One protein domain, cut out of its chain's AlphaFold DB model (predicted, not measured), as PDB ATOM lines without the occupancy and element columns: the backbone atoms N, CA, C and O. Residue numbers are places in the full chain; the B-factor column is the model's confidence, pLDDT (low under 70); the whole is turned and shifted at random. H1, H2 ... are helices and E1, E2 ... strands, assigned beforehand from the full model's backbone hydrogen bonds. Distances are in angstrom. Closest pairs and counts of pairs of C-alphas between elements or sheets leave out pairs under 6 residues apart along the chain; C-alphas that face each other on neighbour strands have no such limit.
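This is residues 23 to 158 of the 159 residues of an uncharacterized protein of Bacillus camelliae (UniProt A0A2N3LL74). A strongly twisted five-stranded sheet makes a wall, with the long hairpin E1 and E2 running well past its short partner strands and with H4 packed over one face. To one side of this wall stands a cluster of three short helices, H1, H2 and H3, with the small hairpin E6 and E7 beside H2; H1 grazes the sheet. The printed part has 136 residues with four named helices and seven named strands, in the order E1 E2 H1 H2 H3 E3 E4 H4 E5 E6 E7, and its class is mixed, helices and strands. The large sheet is mixed, in the order E3 E1 E2 E5 E4, and the small one is antiparallel. The whole is compact, with a radius of gyration of the C-alphas of 15.0 A and spans of 42 by 40 by 24 A.

E1, residues 23 to 36, bends by 75 degrees at residue 33 and forms a hairpin with its antiparallel neighbour E2, residues 43 to 54; N 28 and O 48 are within hydrogen-bond range at 2.9 A. H1, residues 62 to 66, only grazes this sheet, with its residues 62 to 65. H1 touches H2, residues 70 to 79, and the closest C-alphas, those of Thr 63 and Ile 70, are 6.2 A apart. H1 also touches H3, residues 84 to 89, closest at the C-alphas of Leu 62 and Leu 87, 5.7 A. H2 and H3 only just touch, with 3 pairs of C-alphas within 8 A, and touch only at the corner by their link; the closest are those of Ile 74 and Glu 84, 6.1 A. Residues 60 to 61 and 91 to 92 form a short antiparallel pairing. The edge strand E3, residues 94 to 96, is parallel to E1, with N 95 and O 23 at 2.9 A. At the other edge E4, residues 108 to 111, is parallel to E5, residues 135 to 139, with N 137 and O 109 at 2.8 A. E5 is antiparallel to E2, with N 51 and O 136 at 2.8 A. H4, residues 123 to 130, lies over E2 at a height over the sheet of 7.4 A and runs slantwise to the strands, at 52 degrees to E2 on the local plane. E4, H4 and E5 form a strand-helix-strand unit, two parallel neighbour strands with a helix between, and its crossover is right-handed. E6, residues 147 to 149, and E7, residues 155 to 157, are an antiparallel hairpin, with N 148 and O 156 at 2.8 A. The closest C-alphas of H2 and E6 are those of Ala 73 and Phe 147, 7.5 A apart. Every O i to N i+4 pair is within hydrogen-bond range in H2, H3 and H4; in H1 it is 0 of 1, with 2 of 2 O i to N i+3 pairs within range.

E1 begins at C-alpha 23, (-9.661, 45.116, -12.483), and is 34.1 A long; E2 is 33.4 A long. H2, the longest helix, spans 14.4 A and begins at C-alpha 70, (-14.777, 61.681, -22.142). H4 spans 10.3 A and E5 13.1 A. E7 ends at C-alpha 157, (-26.984, 58.843, -28.397).

The two C-alphas farthest apart are those of Gly 81 and Thr 104, 44.7 A. The printed part has no cut. The links E3 to E4 and E4 to H4 are long, with 11 residues each. The mean pLDDT of the printed part is 93.0, and no printed residue is under 70.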
ATOM      1  N   ILE A  23      -8.711  45.353 -11.399       96.56
ATOM      2  CA  ILE A  23      -9.661  45.116 -12.483       96.56
ATOM      3  C   ILE A  23      -9.050  45.646 -13.780       96.56
ATOM      4  O   ILE A  23      -8.805  46.838 -13.939       96.56
ATOM      5  N   GLY A  24      -8.800  44.741 -14.721       97.44
ATOM      6  CA  GLY A  24      -8.485  45.078 -16.101       97.44
ATOM      7  C   GLY A  24      -9.762  45.150 -16.931       97.44
ATOM      8  O   GLY A  24     -10.734  44.454 -16.632       97.44
ATOM      9  N   ARG A  25      -9.763  45.974 -17.978       98.19
ATOM     10  CA  ARG A  25     -10.868  46.071 -18.939       98.19
ATOM     11  C   ARG A  25     -10.342  46.085 -20.365       98.19
ATOM     12  O   ARG A  25      -9.377  46.771 -20.672       98.19
ATOM     13  N   VAL A  26     -11.010  45.376 -21.266       97.62
ATOM     14  CA  VAL A  26     -10.871  45.599 -22.713       97.62
ATOM     15  C   VAL A  26     -12.240  45.812 -23.324       97.62
ATOM     16  O   VAL A  26     -13.213  45.181 -22.918       97.62
ATOM     17  N   ILE A  27     -12.312  46.675 -24.331       97.94
ATOM     18  CA  ILE A  27     -13.543  46.916 -25.081       97.94
ATOM     19  C   ILE A  27     -13.403  46.244 -26.445       97.94
ATOM     20  O   ILE A  27     -12.390  46.401 -27.133       97.94
ATOM     21  N   LYS A  28     -14.420  45.483 -26.845       96.94
ATOM     22  CA  LYS A  28     -14.520  44.868 -28.174       96.94
ATOM     23  C   LYS A  28     -15.813  45.308 -28.838       96.94
ATOM     24  O   LYS A  28     -16.772  45.638 -28.156       96.94
ATOM     25  N   VAL A  29     -15.837  45.316 -30.164       96.00
ATOM     26  CA  VAL A  29     -17.069  45.509 -30.933       96.00
ATOM     27  C   VAL A  29     -17.499  44.149 -31.451       96.00
ATOM     28  O   VAL A  29     -16.692  43.432 -32.041       96.00
ATOM     29  N   VAL A  30     -18.749  43.792 -31.186       95.31
ATOM     30  CA  VAL A  30     -19.382  42.593 -31.729       95.31
ATOM     31  C   VAL A  30     -20.230  43.010 -32.917       95.31
ATOM     32  O   VAL A  30     -21.049  43.923 -32.805       95.31
ATOM     33  N   GLU A  31     -20.041  42.322 -34.038       93.44
ATOM     34  CA  GLU A  31     -20.861  42.460 -35.235       93.44
ATOM     35  C   GLU A  31     -21.692  41.194 -35.418       93.44
ATOM     36  O   GLU A  31     -21.167  40.090 -35.549       93.44
ATOM     37  N   ASP A  32     -23.008  41.358 -35.405       92.56
ATOM     38  CA  ASP A  32     -23.953  40.287 -35.668       92.56
ATOM     39  C   ASP A  32     -24.421  40.371 -37.120       92.56
ATOM     40  O   ASP A  32     -25.414  41.025 -37.447       92.56
ATOM     41  N   ILE A  33     -23.676  39.687 -37.988       92.56
ATOM     42  CA  ILE A  33     -23.900  39.665 -39.438       92.56
ATOM     43  C   ILE A  33     -25.214  38.984 -39.850       92.56
ATOM     44  O   ILE A  33     -25.640  39.101 -40.995       92.56
ATOM     45  N   ASN A  34     -25.870  38.274 -38.929       94.19
ATOM     46  CA  ASN A  34     -27.121  37.571 -39.208       94.19
ATOM     47  C   ASN A  34     -28.354  38.436 -38.923       94.19
ATOM     48  O   ASN A  34     -29.477  38.026 -39.222       94.19
ATOM     49  N   ARG A  35     -28.178  39.625 -38.330       90.75
ATOM     50  CA  ARG A  35     -29.275  40.542 -38.017       90.75
ATOM     51  C   ARG A  35     -29.007  41.925 -38.586       90.75
ATOM     52  O   ARG A  35     -27.967  42.531 -38.338       90.75
ATOM     53  N   LYS A  36     -30.008  42.458 -39.291       89.50
ATOM     54  CA  LYS A  36     -29.993  43.838 -39.778       89.50
ATOM     55  C   LYS A  36     -29.930  44.815 -38.602       89.50
ATOM     56  O   LYS A  36     -30.556  44.578 -37.563       89.50
ATOM     57  N   ALA A  37     -29.197  45.912 -38.764       83.81
ATOM     58  CA  ALA A  37     -29.227  46.989 -37.783       83.81
ATOM     59  C   ALA A  37     -30.644  47.576 -37.649       83.81
ATOM     60  O   ALA A  37     -31.365  47.720 -38.638       83.81
ATOM     61  N   MET A  38     -31.037  47.922 -36.421       77.81
ATOM     62  CA  MET A  38     -32.340  48.550 -36.160       77.81
ATOM     63  C   MET A  38     -32.371  50.030 -36.559       77.81
ATOM     64  O   MET A  38     -33.426  50.520 -36.942       77.81
ATOM     65  N   PHE A  39     -31.227  50.716 -36.497       77.88
ATOM     66  CA  PHE A  39     -31.141  52.162 -36.714       77.88
ATOM     67  C   PHE A  39     -30.069  52.524 -37.750       77.88
ATOM     68  O   PHE A  39     -30.412  53.000 -38.826       77.88
ATOM     69  N   GLU A  40     -28.785  52.253 -37.480       78.44
ATOM     70  CA  GLU A  40     -27.685  52.577 -38.407       78.44
ATOM     71  C   GLU A  40     -26.790  51.377 -38.738       78.44
ATOM     72  O   GLU A  40     -26.468  50.566 -37.867       78.44
ATOM     73  N   GLY A  41     -26.303  51.339 -39.983       81.38
ATOM     74  CA  GLY A  41     -25.416  50.297 -40.506       81.38
ATOM     75  C   GLY A  41     -26.162  49.157 -41.203       81.38
ATOM     76  O   GLY A  41     -27.389  49.110 -41.222       81.38
ATOM     77  N   GLU A  42     -25.411  48.232 -41.805       84.44
ATOM     78  CA  GLU A  42     -26.004  47.046 -42.443       84.44
ATOM     79  C   GLU A  42     -26.321  45.957 -41.413       84.44
ATOM     80  O   GLU A  42     -27.432  45.423 -41.383       84.44
ATOM     81  N   PHE A  43     -25.375  45.695 -40.511       89.56
ATOM     82  CA  PHE A  43     -25.468  44.668 -39.477       89.56
ATOM     83  C   PHE A  43     -25.533  45.280 -38.083       89.56
ATOM     84  O   PHE A  43     -25.001  46.364 -37.827       89.56
ATOM     85  N   ARG A  44     -26.163  44.566 -37.146       89.81
ATOM     86  CA  ARG A  44     -26.188  44.989 -35.744       89.81
ATOM     87  C   ARG A  44     -24.759  44.977 -35.185       89.81
ATOM     88  O   ARG A  44     -24.124  43.932 -35.133       89.81
ATOM     89  N   SER A  45     -24.289  46.129 -34.715       91.50
ATOM     90  CA  SER A  45     -22.943  46.303 -34.157       91.50
ATOM     91  C   SER A  45     -23.001  47.021 -32.814       91.50
ATOM     92  O   SER A  45     -23.608  48.090 -32.699       91.50
ATOM     93  N   PHE A  46     -22.381  46.451 -31.783       93.19
ATOM     94  CA  PHE A  46     -22.400  47.015 -30.434       93.19
ATOM     95  C   PHE A  46     -21.104  46.717 -29.673       93.19
ATOM     96  O   PHE A  46     -20.508  45.652 -29.855       93.19
ATOM     97  N   PRO A  47     -20.641  47.646 -28.822       95.94
ATOM     98  CA  PRO A  47     -19.495  47.394 -27.974       95.94
ATOM     99  C   PRO A  47     -19.861  46.494 -26.787       95.94
ATOM    100  O   PRO A  47     -20.975  46.520 -26.263       95.94
ATOM    101  N   VAL A  48     -18.885  45.718 -26.343       97.69
ATOM    102  CA  VAL A  48     -18.902  44.959 -25.093       97.69
ATOM    103  C   VAL A  48     -17.651  45.320 -24.300       97.69
ATOM    104  O   VAL A  48     -16.580  45.485 -24.894       97.69
ATOM    105  N   SER A  49     -17.762  45.436 -22.977       98.31
ATOM    106  CA  SER A  49     -16.582  45.504 -22.108       98.31
ATOM    107  C   SER A  49     -16.354  44.148 -21.469       98.31
ATOM    108  O   SER A  49     -17.285  43.518 -20.979       98.31
ATOM    109  N   VAL A  50     -15.106  43.699 -21.466       98.25
ATOM    110  CA  VAL A  50     -14.668  42.492 -20.770       98.25
ATOM    111  C   VAL A  50     -13.815  42.936 -19.596       98.25
ATOM    112  O   VAL A  50     -12.717  43.451 -19.799       98.25
ATOM    113  N   PHE A  51     -14.326  42.740 -18.387       98.38
ATOM    114  CA  PHE A  51     -13.625  42.990 -17.138       98.38
ATOM    115  C   PHE A  51     -13.026  41.693 -16.610       98.38
ATOM    116  O   PHE A  51     -13.694  40.655 -16.582       98.38
ATOM    117  N   TYR A  52     -11.769  41.750 -16.195       97.50
ATOM    118  CA  TYR A  52     -11.003  40.575 -15.797       97.50
ATOM    119  C   TYR A  52     -10.006  40.901 -14.681       97.50
ATOM    120  O   TYR A  52      -9.636  42.064 -14.501       97.50
ATOM    121  N   PRO A  53      -9.535  39.891 -13.932       96.06
ATOM    122  CA  PRO A  53      -8.560  40.119 -12.875       96.06
ATOM    123  C   PRO A  53      -7.190  40.519 -13.451       96.06
ATOM    124  O   PRO A  53      -6.676  39.875 -14.369       96.06
ATOM    125  N   THR A  54      -6.562  41.540 -12.871       95.19
ATOM    126  CA  THR A  54      -5.170  41.950 -13.128       95.19
ATOM    127  C   THR A  54      -4.437  42.210 -11.806       95.19
ATOM    128  O   THR A  54      -5.069  42.350 -10.761       95.19
ATOM    129  N   LEU A  55      -3.104  42.246 -11.846       93.81
ATOM    130  CA  LEU A  55      -2.259  42.714 -10.737       93.81
ATOM    131  C   LEU A  55      -1.752  44.143 -10.964       93.81
ATOM    132  O   LEU A  55      -1.052  44.693 -10.119       93.81
ATOM    133  N   GLU A  56      -2.057  44.740 -12.116       93.81
ATOM    134  CA  GLU A  56      -1.631  46.100 -12.405       93.81
ATOM    135  C   GLU A  56      -2.446  47.109 -11.604       93.81
ATOM    136  O   GLU A  56      -3.678  47.095 -11.610       93.81
ATOM    137  N   GLU A  57      -1.743  48.023 -10.944       89.75
ATOM    138  CA  GLU A  57      -2.373  49.083 -10.176       89.75
ATOM    139  C   GLU A  57      -2.759  50.266 -11.063       89.75
ATOM    140  O   GLU A  57      -2.039  50.669 -11.985       89.75
ATOM    141  N   MET A  58      -3.931  50.816 -10.759       90.88
ATOM    142  CA  MET A  58      -4.440  52.072 -11.279       90.88
ATOM    143  C   MET A  58      -5.538  52.556 -10.341       90.88
ATOM    144  O   MET A  58      -6.386  51.774  -9.911       90.88
ATOM    145  N   GLU A  59      -5.540  53.853 -10.072       92.12
ATOM    146  CA  GLU A  59      -6.689  54.548  -9.515       92.12
ATOM    147  C   GLU A  59      -7.029  55.697 -10.457       92.12
ATOM    148  O   GLU A  59      -6.156  56.436 -10.917       92.12
ATOM    149  N   THR A  60      -8.304  55.807 -10.789       94.56
ATOM    150  CA  THR A  60      -8.840  56.859 -11.642       94.56
ATOM    151  C   THR A  60     -10.238  57.215 -11.149       94.56
ATOM    152  O   THR A  60     -10.633  56.846 -10.041       94.56
ATOM    153  N   ASP A  61     -10.991  57.959 -11.942       96.06
ATOM    154  CA  ASP A  61     -12.384  58.264 -11.669       96.06
ATOM    155  C   ASP A  61     -13.313  57.694 -12.743       96.06
ATOM    156  O   ASP A  61     -12.874  57.180 -13.780       96.06
ATOM    157  N   LEU A  62     -14.615  57.767 -12.476       96.56
ATOM    158  CA  LEU A  62     -15.657  57.199 -13.325       96.56
ATOM    159  C   LEU A  62     -15.584  57.689 -14.778       96.56
ATOM    160  O   LEU A  62     -15.967  56.952 -15.686       96.56
ATOM    161  N   THR A  63     -15.068  58.900 -15.026       96.88
ATOM    162  CA  THR A  63     -15.007  59.462 -16.383       96.88
ATOM    163  C   THR A  63     -14.083  58.671 -17.306       96.88
ATOM    164  O   THR A  63     -14.320  58.615 -18.514       96.88
ATOM    165  N   SER A  64     -13.077  57.991 -16.747       96.38
ATOM    166  CA  SER A  64     -12.130  57.161 -17.500       96.38
ATOM    167  C   SER A  64     -12.802  56.024 -18.276       96.38
ATOM    168  O   SER A  64     -12.322  55.653 -19.346       96.38
ATOM    169  N   LEU A  65     -13.956  55.527 -17.807       96.50
ATOM    170  CA  LEU A  65     -14.709  54.465 -18.480       96.50
ATOM    171  C   LEU A  65     -15.197  54.880 -19.876       96.50
ATOM    172  O   LEU A  65     -15.451  54.012 -20.717       96.50
ATOM    173  N   PHE A  66     -15.291  56.187 -20.137       96.44
ATOM    174  CA  PHE A  66     -15.822  56.753 -21.375       96.44
ATOM    175  C   PHE A  66     -14.745  57.153 -22.389       96.44
ATOM    176  O   PHE A  66     -15.054  57.834 -23.367       96.44
ATOM    177  N   GLN A  67     -13.488  56.738 -22.201       95.62
ATOM    178  CA  GLN A  67     -12.463  56.877 -23.237       95.62
ATOM    179  C   GLN A  67     -12.901  56.186 -24.554       95.62
ATOM    180  O   GLN A  67     -13.508  55.113 -24.516       95.62
ATOM    181  N   PRO A  68     -12.603  56.775 -25.731       96.25
ATOM    182  CA  PRO A  68     -11.864  58.025 -25.938       96.25
ATOM    183  C   PRO A  68     -12.749  59.292 -25.985       96.25
ATOM    184  O   PRO A  68     -12.297  60.347 -26.416       96.25
ATOM    185  N   ALA A  69     -14.020  59.212 -25.579       96.31
ATOM    186  CA  ALA A  69     -15.021  60.270 -25.742       96.31
ATOM    187  C   ALA A  69     -15.449  60.935 -24.416       96.31
ATOM    188  O   ALA A  69     -16.623  61.277 -24.249       96.31
ATOM    189  N   ILE A  70     -14.506  61.144 -23.489       96.31
ATOM    190  CA  ILE A  70     -14.777  61.681 -22.142       96.31
ATOM    191  C   ILE A  70     -15.574  62.991 -22.184       96.31
ATOM    192  O   ILE A  70     -16.600  63.099 -21.519       96.31
ATOM    193  N   GLU A  71     -15.148  63.967 -22.988       95.81
ATOM    194  CA  GLU A  71     -15.799  65.287 -23.048       95.81
ATOM    195  C   GLU A  71     -17.271  65.188 -23.472       95.81
ATOM    196  O   GLU A  71     -18.142  65.811 -22.869       95.81
ATOM    197  N   LYS A  72     -17.575  64.339 -24.464       94.31
ATOM    198  CA  LYS A  72     -18.953  64.099 -24.924       94.31
ATOM    199  C   LYS A  72     -19.790  63.383 -23.867       94.31
ATOM    200  O   LYS A  72     -20.979  63.671 -23.734       94.31
ATOM    201  N   ALA A  73     -19.192  62.448 -23.129       93.94
ATOM    202  CA  ALA A  73     -19.870  61.774 -22.028       93.94
ATOM    203  C   ALA A  73     -20.208  62.768 -20.907       93.94
ATOM    204  O   ALA A  73     -21.354  62.809 -20.465       93.94
ATOM    205  N   ILE A  74     -19.257  63.623 -20.510       95.50
ATOM    206  CA  ILE A  74     -19.469  64.676 -19.504       95.50
ATOM    207  C   ILE A  74     -20.561  65.658 -19.954       95.50
ATOM    208  O   ILE A  74     -21.471  65.941 -19.177       95.50
ATOM    209  N   ASP A  75     -20.528  66.126 -21.207       94.69
ATOM    210  CA  ASP A  75     -21.588  66.974 -21.775       94.69
ATOM    211  C   ASP A  75     -22.962  66.285 -21.709       94.69
ATOM    212  O   ASP A  75     -23.959  66.892 -21.312       94.69
ATOM    213  N   THR A  76     -23.015  64.988 -22.019       92.56
ATOM    214  CA  THR A  76     -24.256  64.206 -21.941       92.56
ATOM    215  C   THR A  76     -24.766  64.110 -20.503       92.56
ATOM    216  O   THR A  76     -25.929  64.415 -20.255       92.56
ATOM    217  N   PHE A  77     -23.912  63.766 -19.536       93.38
ATOM    218  CA  PHE A  77     -24.283  63.738 -18.116       93.38
ATOM    219  C   PHE A  77     -24.746  65.103 -17.597       93.38
ATOM    220  O   PHE A  77     -25.732  65.176 -16.859       93.38
ATOM    221  N   SER A  78     -24.097  66.183 -18.036       94.75
ATOM    222  CA  SER A  78     -24.462  67.555 -17.679       94.75
ATOM    223  C   SER A  78     -25.883  67.908 -18.132       94.75
ATOM    224  O   SER A  78     -26.648  68.489 -17.360       94.75
ATOM    225  N   LYS A  79     -26.301  67.462 -19.327       92.25
ATOM    226  CA  LYS A  79     -27.687  67.620 -19.818       92.25
ATOM    227  C   LYS A  79     -28.722  66.902 -18.945       92.25
ATOM    228  O   LYS A  79     -29.868  67.340 -18.892       92.25
ATOM    229  N   PHE A  80     -28.319  65.852 -18.231       89.38
ATOM    230  CA  PHE A  80     -29.142  65.155 -17.235       89.38
ATOM    231  C   PHE A  80     -28.957  65.692 -15.803       89.38
ATOM    232  O   PHE A  80     -29.446  65.095 -14.847       89.38
ATOM    233  N   GLY A  81     -28.271  66.827 -15.633       94.12
ATOM    234  CA  GLY A  81     -28.075  67.490 -14.343       94.12
ATOM    235  C   GLY A  81     -26.936  66.922 -13.490       94.12
ATOM    236  O   GLY A  81     -26.785  67.328 -12.335       94.12
ATOM    237  N   ILE A  82     -26.119  66.014 -14.032       94.56
ATOM    238  CA  ILE A  82     -24.959  65.445 -13.339       94.56
ATOM    239  C   ILE A  82     -23.717  66.248 -13.725       94.56
ATOM    240  O   ILE A  82     -23.268  66.220 -14.869       94.56
ATOM    241  N   LYS A  83     -23.154  66.969 -12.755       95.69
ATOM    242  CA  LYS A  83     -21.959  67.790 -12.969       95.69
ATOM    243  C   LYS A  83     -20.688  66.943 -13.008       95.69
ATOM    244  O   LYS A  83     -20.600  65.912 -12.341       95.69
ATOM    245  N   GLU A  84     -19.681  67.427 -13.728       96.38
ATOM    246  CA  GLU A  84     -18.381  66.766 -13.877       96.38
ATOM    247  C   GLU A  84     -17.716  66.458 -12.531       96.38
ATOM    248  O   GLU A  84     -17.162  65.373 -12.351       96.38
ATOM    249  N   GLU A  85     -17.818  67.364 -11.554       96.81
ATOM    250  CA  GLU A  85     -17.199  67.170 -10.241       96.81
ATOM    251  C   GLU A  85     -17.747  65.917  -9.548       96.81
ATOM    252  O   GLU A  85     -16.986  65.170  -8.937       96.81
ATOM    253  N   LYS A  86     -19.045  65.626  -9.716       96.56
ATOM    254  CA  LYS A  86     -19.680  64.422  -9.161       96.56
ATOM    255  C   LYS A  86     -19.213  63.139  -9.828       96.56
ATOM    256  O   LYS A  86     -19.055  62.134  -9.143       96.56
ATOM    257  N   LEU A  87     -18.939  63.171 -11.129       95.25
ATOM    258  CA  LEU A  87     -18.357  62.021 -11.825       95.25
ATOM    259  C   LEU A  87     -16.923  61.758 -11.338       95.25
ATOM    260  O   LEU A  87     -16.549  60.609 -11.117       95.25
ATOM    261  N   LYS A  88     -16.142  62.822 -11.110       96.69
ATOM    262  CA  LYS A  88     -14.746  62.730 -10.652       96.69
ATOM    263  C   LYS A  88     -14.586  62.356  -9.175       96.69
ATOM    264  O   LYS A  88     -13.518  61.870  -8.785       96.69
ATOM    265  N   GLU A  89     -15.610  62.587  -8.353       96.69
ATOM    266  CA  GLU A  89     -15.673  62.133  -6.956       96.69
ATOM    267  C   GLU A  89     -15.699  60.596  -6.856       96.69
ATOM    268  O   GLU A  89     -15.142  60.038  -5.910       96.69
ATOM    269  N   VAL A  90     -16.285  59.904  -7.840       95.69
ATOM    270  CA  VAL A  90     -16.366  58.438  -7.860       95.69
ATOM    271  C   VAL A  90     -15.038  57.852  -8.330       95.69
ATOM    272  O   VAL A  90     -14.720  57.878  -9.519       95.69
ATOM    273  N   LYS A  91     -14.256  57.316  -7.388       95.44
ATOM    274  CA  LYS A  91     -12.979  56.647  -7.669       95.44
ATOM    275  C   LYS A  91     -13.181  55.189  -8.047       95.44
ATOM    276  O   LYS A  91     -13.967  54.484  -7.420       95.44
ATOM    277  N   ILE A  92     -12.442  54.738  -9.057       95.12
ATOM    278  CA  ILE A  92     -12.474  53.354  -9.537       95.12
ATOM    279  C   ILE A  92     -11.057  52.824  -9.768       95.12
ATOM    280  O   ILE A  92     -10.123  53.581 -10.035       95.12
ATOM    281  N   THR A  93     -10.911  51.501  -9.706       93.38
ATOM    282  CA  THR A  93      -9.635  50.784  -9.874       93.38
ATOM    283  C   THR A  93      -9.645  49.905 -11.126       93.38
ATOM    284  O   THR A  93      -9.306  48.721 -11.098       93.38
ATOM    285  N   VAL A  94     -10.084  50.500 -12.238       96.56
ATOM    286  CA  VAL A  94     -10.182  49.848 -13.548       96.56
ATOM    287  C   VAL A  94      -9.071  50.352 -14.451       96.56
ATOM    288  O   VAL A  94      -8.931  51.559 -14.636       96.56
ATOM    289  N   LYS A  95      -8.322  49.429 -15.054       96.75
ATOM    290  CA  LYS A  95      -7.277  49.737 -16.028       96.75
ATOM    291  C   LYS A  95      -7.606  49.161 -17.398       96.75
ATOM    292  O   LYS A  95      -7.633  47.942 -17.586       96.75
ATOM    293  N   ASP A  96      -7.812  50.042 -18.369       96.56
ATOM    294  CA  ASP A  96      -8.000  49.632 -19.758       96.56
ATOM    295  C   ASP A  96      -6.713  48.984 -20.308       96.56
ATOM    296  O   ASP A  96      -5.606  49.489 -20.127       96.56
ATOM    297  N   ASN A  97      -6.871  47.859 -21.006       96.38
ATOM    298  CA  ASN A  97      -5.813  47.057 -21.627       96.38
ATOM    299  C   ASN A  97      -4.716  46.560 -20.662       96.38
ATOM    300  O   ASN A  97      -3.589  46.316 -21.093       96.38
ATOM    301  N   ALA A  98      -5.032  46.378 -19.375       96.81
ATOM    302  CA  ALA A  98      -4.117  45.753 -18.418       96.81
ATOM    303  C   ALA A  98      -3.784  44.303 -18.805       96.81
ATOM    304  O   ALA A  98      -4.615  43.597 -19.384       96.81
ATOM    305  N   VAL A  99      -2.610  43.814 -18.419       95.69
ATOM    306  CA  VAL A  99      -2.238  42.406 -18.564       95.69
ATOM    307  C   VAL A  99      -3.101  41.559 -17.611       95.69
ATOM    308  O   VAL A  99      -3.088  41.797 -16.398       95.69
ATOM    309  N   PRO A 100      -3.872  40.574 -18.115       94.25
ATOM    310  CA  PRO A 100      -4.642  39.675 -17.262       94.25
ATOM    311  C   PRO A 100      -3.736  38.839 -16.356       94.25
ATOM    312  O   PRO A 100      -2.601  38.508 -16.712       94.25
ATOM    313  N   THR A 101      -4.246  38.437 -15.196       92.75
ATOM    314  CA  THR A 101      -3.545  37.467 -14.352       92.75
ATOM    315  C   THR A 101      -3.409  36.108 -15.047       92.75
ATOM    316  O   THR A 101      -4.229  35.708 -15.877       92.75
ATOM    317  N   LYS A 102      -2.341  35.373 -14.715       84.56
ATOM    318  CA  LYS A 102      -2.067  34.052 -15.288       84.56
ATOM    319  C   LYS A 102      -2.920  32.986 -14.593       84.56
ATOM    320  O   LYS A 102      -2.480  32.392 -13.617       84.56
ATOM    321  N   TYR A 103      -4.115  32.739 -15.118       79.62
ATOM    322  CA  TYR A 103      -4.969  31.610 -14.734       79.62
ATOM    323  C   TYR A 103      -5.419  30.834 -15.973       79.62
ATOM    324  O   TYR A 103      -5.472  31.377 -17.075       79.62
ATOM    325  N   THR A 104      -5.728  29.550 -15.794       72.31
ATOM    326  CA  THR A 104      -6.076  28.632 -16.891       72.31
ATOM    327  C   THR A 104      -7.526  28.766 -17.361       72.31
ATOM    328  O   THR A 104      -7.809  28.484 -18.522       72.31
ATOM    329  N   SER A 105      -8.443  29.203 -16.492       88.12
ATOM    330  CA  SER A 105      -9.861  29.392 -16.822       88.12
ATOM    331  C   SER A 105     -10.575  30.257 -15.785       88.12
ATOM    332  O   SER A 105     -10.277  30.146 -14.597       88.12
ATOM    333  N   PHE A 106     -11.577  31.024 -16.221       93.06
ATOM    334  CA  PHE A 106     -12.490  31.752 -15.341       93.06
ATOM    335  C   PHE A 106     -13.949  31.484 -15.736       93.06
ATOM    336  O   PHE A 106     -14.244  31.441 -16.935       93.06
ATOM    337  N   PRO A 107     -14.880  31.342 -14.776       96.62
ATOM    338  CA  PRO A 107     -16.304  31.465 -15.065       96.62
ATOM    339  C   PRO A 107     -16.631  32.858 -15.625       96.62
ATOM    340  O   PRO A 107     -16.012  33.859 -15.251       96.62
ATOM    341  N   VAL A 108     -17.622  32.921 -16.517       97.81
ATOM    342  CA  VAL A 108     -18.024  34.152 -17.213       97.81
ATOM    343  C   VAL A 108     -19.430  34.564 -16.790       97.81
ATOM    344  O   VAL A 108     -20.358  33.758 -16.839       97.81
ATOM    345  N   VAL A 109     -19.592  35.833 -16.419       98.44
ATOM    346  CA  VAL A 109     -20.885  36.482 -16.182       98.44
ATOM    347  C   VAL A 109     -21.180  37.426 -17.339       98.44
ATOM    348  O   VAL A 109     -20.381  38.312 -17.632       98.44
ATOM    349  N   LEU A 110     -22.336  37.263 -17.979       98.12
ATOM    350  CA  LEU A 110     -22.848  38.207 -18.971       98.12
ATOM    351  C   LEU A 110     -23.819  39.175 -18.286       98.12
ATOM    352  O   LEU A 110     -24.819  38.739 -17.717       98.12
ATOM    353  N   LEU A 111     -23.529  40.473 -18.341       96.75
ATOM    354  CA  LEU A 111     -24.311  41.523 -17.693       96.75
ATOM    355  C   LEU A 111     -24.916  42.454 -18.749       96.75
ATOM    356  O   LEU A 111     -24.210  43.110 -19.514       96.75
ATOM    357  N   SER A 112     -26.246  42.505 -18.776       93.56
ATOM    358  CA  SER A 112     -27.004  43.468 -19.575       93.56
ATOM    359  C   SER A 112     -27.427  44.633 -18.679       93.56
ATOM    360  O   SER A 112     -28.022  44.373 -17.629       93.56
ATOM    361  N   PRO A 113     -27.143  45.890 -19.050       92.94
ATOM    362  CA  PRO A 113     -27.564  47.043 -18.269       92.94
ATOM    363  C   PRO A 113     -29.084  47.239 -18.338       92.94
ATOM    364  O   PRO A 113     -29.757  46.718 -19.233       92.94
ATOM    365  N   GLY A 114     -29.621  48.007 -17.388       90.94
ATOM    366  CA  GLY A 114     -30.985  48.528 -17.471       90.94
ATOM    367  C   GLY A 114     -31.139  49.594 -18.563       90.94
ATOM    368  O   GLY A 114     -30.160  50.186 -19.014       90.94
ATOM    369  N   PHE A 115     -32.384  49.861 -18.962       89.38
ATOM    370  CA  PHE A 115     -32.717  50.904 -19.938       89.38
ATOM    371  C   PHE A 115     -32.157  52.276 -19.521       89.38
ATOM    372  O   PHE A 115     -32.236  52.653 -18.351       89.38
ATOM    373  N   GLY A 116     -31.586  53.018 -20.472       89.31
ATOM    374  CA  GLY A 116     -30.936  54.312 -20.253       89.31
ATOM    375  C   GLY A 116     -29.514  54.228 -19.690       89.31
ATOM    376  O   GLY A 116     -28.757  55.189 -19.811       89.31
ATOM    377  N   ILE A 117     -29.096  53.092 -19.131       91.25
ATOM    378  CA  ILE A 117     -27.820  52.968 -18.419       91.25
ATOM    379  C   ILE A 117     -26.716  52.483 -19.369       91.25
ATOM    380  O   ILE A 117     -26.922  51.571 -20.172       91.25
ATOM    381  N   ASP A 118     -25.533  53.098 -19.295       93.62
ATOM    382  CA  ASP A 118     -24.348  52.612 -20.010       93.62
ATOM    383  C   ASP A 118     -23.859  51.273 -19.426       93.62
ATOM    384  O   ASP A 118     -23.982  51.005 -18.227       93.62
ATOM    385  N   ARG A 119     -23.282  50.428 -20.288       94.69
ATOM    386  CA  ARG A 119     -22.855  49.061 -19.956       94.69
ATOM    387  C   ARG A 119     -21.893  48.977 -18.767       94.69
ATOM    388  O   ARG A 119     -21.888  47.956 -18.086       94.69
ATOM    389  N   ASP A 120     -21.118  50.028 -18.495       95.94
ATOM    390  CA  ASP A 120     -20.060  49.997 -17.483       95.94
ATOM    391  C   ASP A 120     -20.418  50.739 -16.189       95.94
ATOM    392  O   ASP A 120     -19.629  50.740 -15.248       95.94
ATOM    393  N   LEU A 121     -21.628  51.300 -16.082       95.31
ATOM    394  CA  LEU A 121     -22.073  52.019 -14.879       95.31
ATOM    395  C   LEU A 121     -22.425  51.111 -13.687       95.31
ATOM    396  O   LEU A 121     -22.612  51.605 -12.579       95.31
ATOM    397  N   TYR A 122     -22.435  49.786 -13.858       95.62
ATOM    398  CA  TYR A 122     -22.557  48.815 -12.756       95.62
ATOM    399  C   TYR A 122     -21.199  48.500 -12.098       95.62
ATOM    400  O   TYR A 122     -20.973  47.385 -11.620       95.62
ATOM    401  N   ILE A 123     -20.267  49.459 -12.102       95.81
ATOM    402  CA  ILE A 123     -18.843  49.189 -11.880       95.81
ATOM    403  C   ILE A 123     -18.517  48.587 -10.511       95.81
ATOM    404  O   ILE A 123     -17.651  47.719 -10.424       95.81
ATOM    405  N   GLU A 124     -19.235  48.962  -9.455       94.44
ATOM    406  CA  GLU A 124     -19.032  48.386  -8.119       94.44
ATOM    407  C   GLU A 124     -19.390  46.893  -8.081       94.44
ATOM    408  O   GLU A 124     -18.631  46.072  -7.563       94.44
ATOM    409  N   ILE A 125     -20.517  46.518  -8.698       96.12
ATOM    410  CA  ILE A 125     -20.964  45.121  -8.791       96.12
ATOM    411  C   ILE A 125     -19.996  44.322  -9.667       96.12
ATOM    412  O   ILE A 125     -19.589  43.221  -9.293       96.12
ATOM    413  N   ILE A 126     -19.593  44.888 -10.807       97.75
ATOM    414  CA  ILE A 126     -18.610  44.289 -11.717       97.75
ATOM    415  C   ILE A 126     -17.300  44.014 -10.968       97.75
ATOM    416  O   ILE A 126     -16.796  42.892 -10.997       97.75
ATOM    417  N   THR A 127     -16.790  45.009 -10.237       95.75
ATOM    418  CA  THR A 127     -15.563  44.919  -9.432       95.75
ATOM    419  C   THR A 127     -15.656  43.789  -8.409       95.75
ATOM    420  O   THR A 127     -14.778  42.926  -8.364       95.75
ATOM    421  N   ALA A 128     -16.752  43.730  -7.646       95.50
ATOM    422  CA  ALA A 128     -16.956  42.702  -6.628       95.50
ATOM    423  C   ALA A 128     -17.040  41.277  -7.211       95.50
ATOM    424  O   ALA A 128     -16.655  40.315  -6.547       95.50
ATOM    425  N   ILE A 129     -17.548  41.123  -8.438       96.81
ATOM    426  CA  ILE A 129     -17.607  39.832  -9.136       96.81
ATOM    427  C   ILE A 129     -16.218  39.438  -9.661       96.81
ATOM    428  O   ILE A 129     -15.784  38.304  -9.448       96.81
ATOM    429  N   VAL A 130     -15.486  40.368 -10.282       96.12
ATOM    430  CA  VAL A 130     -14.130  40.113 -10.798       96.12
ATOM    431  C   VAL A 130     -13.167  39.718  -9.677       96.12
ATOM    432  O   VAL A 130     -12.423  38.747  -9.814       96.12
ATOM    433  N   GLN A 131     -13.246  40.390  -8.526       93.31
ATOM    434  CA  GLN A 131     -12.452  40.070  -7.330       93.31
ATOM    435  C   GLN A 131     -12.753  38.687  -6.728       93.31
ATOM    436  O   GLN A 131     -12.001  38.216  -5.881       93.31
ATOM    437  N   LYS A 132     -13.831  38.020  -7.159       93.19
ATOM    438  CA  LYS A 132     -14.170  36.642  -6.769       93.19
ATOM    439  C   LYS A 132     -13.727  35.593  -7.791       93.19
ATOM    440  O   LYS A 132     -14.082  34.427  -7.638       93.19
ATOM    441  N   GLY A 133     -12.991  35.979  -8.833       92.50
ATOM    442  CA  GLY A 133     -12.470  35.032  -9.822       92.50
ATOM    443  C   GLY A 133     -13.371  34.822 -11.020       92.50
ATOM    444  O   GLY A 133     -13.355  33.745 -11.601       92.50
ATOM    445  N   TYR A 134     -14.142  35.836 -11.403       96.25
ATOM    446  CA  TYR A 134     -14.978  35.802 -12.597       96.25
ATOM    447  C   TYR A 134     -14.458  36.780 -13.649       96.25
ATOM    448  O   TYR A 134     -13.876  37.817 -13.334       96.25
ATOM    449  N   ILE A 135     -14.734  36.470 -14.912       97.81
ATOM    450  CA  ILE A 135     -14.754  37.470 -15.979       97.81
ATOM    451  C   ILE A 135     -16.178  38.012 -16.072       97.81
ATOM    452  O   ILE A 135     -17.139  37.240 -16.053       97.81
ATOM    453  N   VAL A 136     -16.323  39.328 -16.208       98.56
ATOM    454  CA  VAL A 136     -17.621  39.966 -16.457       98.56
ATOM    455  C   VAL A 136     -17.616  40.576 -17.847       98.56
ATOM    456  O   VAL A 136     -16.757  41.393 -18.167       98.56
ATOM    457  N   VAL A 137     -18.581  40.192 -18.675       98.56
ATOM    458  CA  VAL A 137     -18.812  40.775 -19.995       98.56
ATOM    459  C   VAL A 137     -20.055  41.647 -19.914       98.56
ATOM    460  O   VAL A 137     -21.154  41.130 -19.726       98.56
ATOM    461  N   THR A 138     -19.899  42.960 -20.047       98.00
ATOM    462  CA  THR A 138     -21.024  43.897 -20.135       98.00
ATOM    463  C   THR A 138     -21.362  44.159 -21.595       98.00
ATOM    464  O   THR A 138     -20.478  44.250 -22.451       98.00
ATOM    465  N   VAL A 139     -22.652  44.265 -21.905       95.50
ATOM    466  CA  VAL A 139     -23.132  44.437 -23.282       95.50
ATOM    467  C   VAL A 139     -23.763  45.811 -23.437       95.50
ATOM    468  O   VAL A 139     -24.705  46.133 -22.720       95.50
ATOM    469  N   SER A 140     -23.283  46.620 -24.385       92.56
ATOM    470  CA  SER A 140     -24.033  47.816 -24.770       92.56
ATOM    471  C   SER A 140     -25.276  47.426 -25.552       92.56
ATOM    472  O   SER A 140     -25.249  46.543 -26.411       92.56
ATOM    473  N   VAL A 141     -26.345  48.170 -25.309       85.44
ATOM    474  CA  VAL A 141     -27.557  48.145 -26.117       85.44
ATOM    475  C   VAL A 141     -27.657  49.527 -26.766       85.44
ATOM    476  O   VAL A 141     -28.227  50.439 -26.171       85.44
ATOM    477  N   PRO A 142     -27.003  49.742 -27.931       78.94
ATOM    478  CA  PRO A 142     -27.013  51.047 -28.581       78.94
ATOM    479  C   PRO A 142     -28.452  51.521 -28.793       78.94
ATOM    480  O   PRO A 142     -29.322  50.690 -29.051       78.94
ATOM    481  N   TYR A 143     -28.670  52.834 -28.707       80.12
ATOM    482  CA  TYR A 143     -29.976  53.510 -28.793       80.12
ATOM    483  C   TYR A 143     -30.900  53.338 -27.571       80.12
ATOM    484  O   TYR A 143     -31.750  54.198 -27.362       80.12
ATOM    485  N   ASP A 144     -30.680  52.331 -26.716       81.19
ATOM    486  CA  ASP A 144     -31.415  52.170 -25.447       81.19
ATOM    487  C   ASP A 144     -30.687  52.821 -24.253       81.19
ATOM    488  O   ASP A 144     -31.319  53.184 -23.262       81.19
ATOM    489  N   SER A 145     -29.361  52.973 -24.317       83.88
ATOM    490  CA  SER A 145     -28.565  53.728 -23.333       83.88
ATOM    491  C   SER A 145     -28.540  55.224 -23.677       83.88
ATOM    492  O   SER A 145     -28.506  55.569 -24.858       83.88
ATOM    493  N   PHE A 146     -28.456  56.120 -22.675       85.06
ATOM    494  CA  PHE A 146     -28.372  57.579 -22.903       85.06
ATOM    495  C   PHE A 146     -27.292  57.962 -23.914       85.06
ATOM    496  O   PHE A 146     -27.481  58.844 -24.754       85.06
ATOM    497  N   PHE A 147     -26.165  57.267 -23.836       90.50
ATOM    498  CA  PHE A 147     -25.139  57.278 -24.853       90.50
ATOM    499  C   PHE A 147     -24.396  55.941 -24.850       90.50
ATOM    500  O   PHE A 147     -24.490  55.144 -23.918       90.50
ATOM    501  N   THR A 148     -23.653  55.673 -25.916       92.69
ATOM    502  CA  THR A 148     -22.761  54.522 -26.041       92.69
ATOM    503  C   THR A 148     -21.474  54.977 -26.705       92.69
ATOM    504  O   THR A 148     -21.493  55.441 -27.846       92.69
ATOM    505  N   VAL A 149     -20.349  54.814 -26.006       94.12
ATOM    506  CA  VAL A 149     -19.012  55.091 -26.548       94.12
ATOM    507  C   VAL A 149     -18.434  53.826 -27.181       94.12
ATOM    508  O   VAL A 149     -18.326  52.782 -26.527       94.12
ATOM    509  N   TYR A 150     -18.057  53.928 -28.456       94.19
ATOM    510  CA  TYR A 150     -17.332  52.896 -29.194       94.19
ATOM    511  C   TYR A 150     -15.810  53.086 -29.053       94.19
ATOM    512  O   TYR A 150     -15.347  54.220 -28.912       94.19
ATOM    513  N   PRO A 151     -15.002  52.013 -29.193       94.12
ATOM    514  CA  PRO A 151     -13.537  52.096 -29.113       94.12
ATOM    515  C   PRO A 151     -12.879  53.078 -30.092       94.12
ATOM    516  O   PRO A 151     -11.792  53.573 -29.829       94.12
ATOM    517  N   ASN A 152     -13.528  53.370 -31.223       92.38
ATOM    518  CA  ASN A 152     -13.046  54.335 -32.216       92.38
ATOM    519  C   ASN A 152     -13.436  55.795 -31.902       92.38
ATOM    520  O   ASN A 152     -13.210  56.673 -32.729       92.38
ATOM    521  N   GLY A 153     -14.071  56.058 -30.755       91.94
ATOM    522  CA  GLY A 153     -14.535  57.385 -30.344       91.94
ATOM    523  C   GLY A 153     -15.863  57.836 -30.940       91.94
ATOM    524  O   GLY A 153     -16.331  58.935 -30.623       91.94
ATOM    525  N   ARG A 154     -16.518  56.997 -31.753       90.94
ATOM    526  CA  ARG A 154     -17.919  57.223 -32.117       90.94
ATOM    527  C   ARG A 154     -18.781  57.158 -30.856       90.94
ATOM    528  O   ARG A 154     -18.623  56.258 -30.033       90.94
ATOM    529  N   VAL A 155     -19.714  58.099 -30.744       90.38
ATOM    530  CA  VAL A 155     -20.720  58.131 -29.681       90.38
ATOM    531  C   VAL A 155     -22.088  58.031 -30.332       90.38
ATOM    532  O   VAL A 155     -22.425  58.881 -31.154       90.38
ATOM    533  N   ASN A 156     -22.855  57.013 -29.956       87.56
ATOM    534  CA  ASN A 156     -24.270  56.923 -30.305       87.56
ATOM    535  C   ASN A 156     -25.077  57.472 -29.132       87.56
ATOM    536  O   ASN A 156     -24.800  57.109 -27.992       87.56
ATOM    537  N   LEU A 157     -26.048  58.338 -29.402       82.38
ATOM    538  CA  LEU A 157     -26.984  58.843 -28.397       82.38
ATOM    539  C   LEU A 157     -28.286  58.039 -28.462       82.38
ATOM    540  O   LEU A 157     -28.578  57.427 -29.495       82.38
ATOM    541  N   ALA A 158     -29.051  58.042 -27.372       76.50
ATOM    542  CA  ALA A 158     -30.438  57.588 -27.419       76.50
ATOM    543  C   ALA A 158     -31.217  58.401 -28.470       76.50
ATOM    544  O   ALA A 158     -31.000  59.610 -28.608       76.50
TER     545      ALA A 158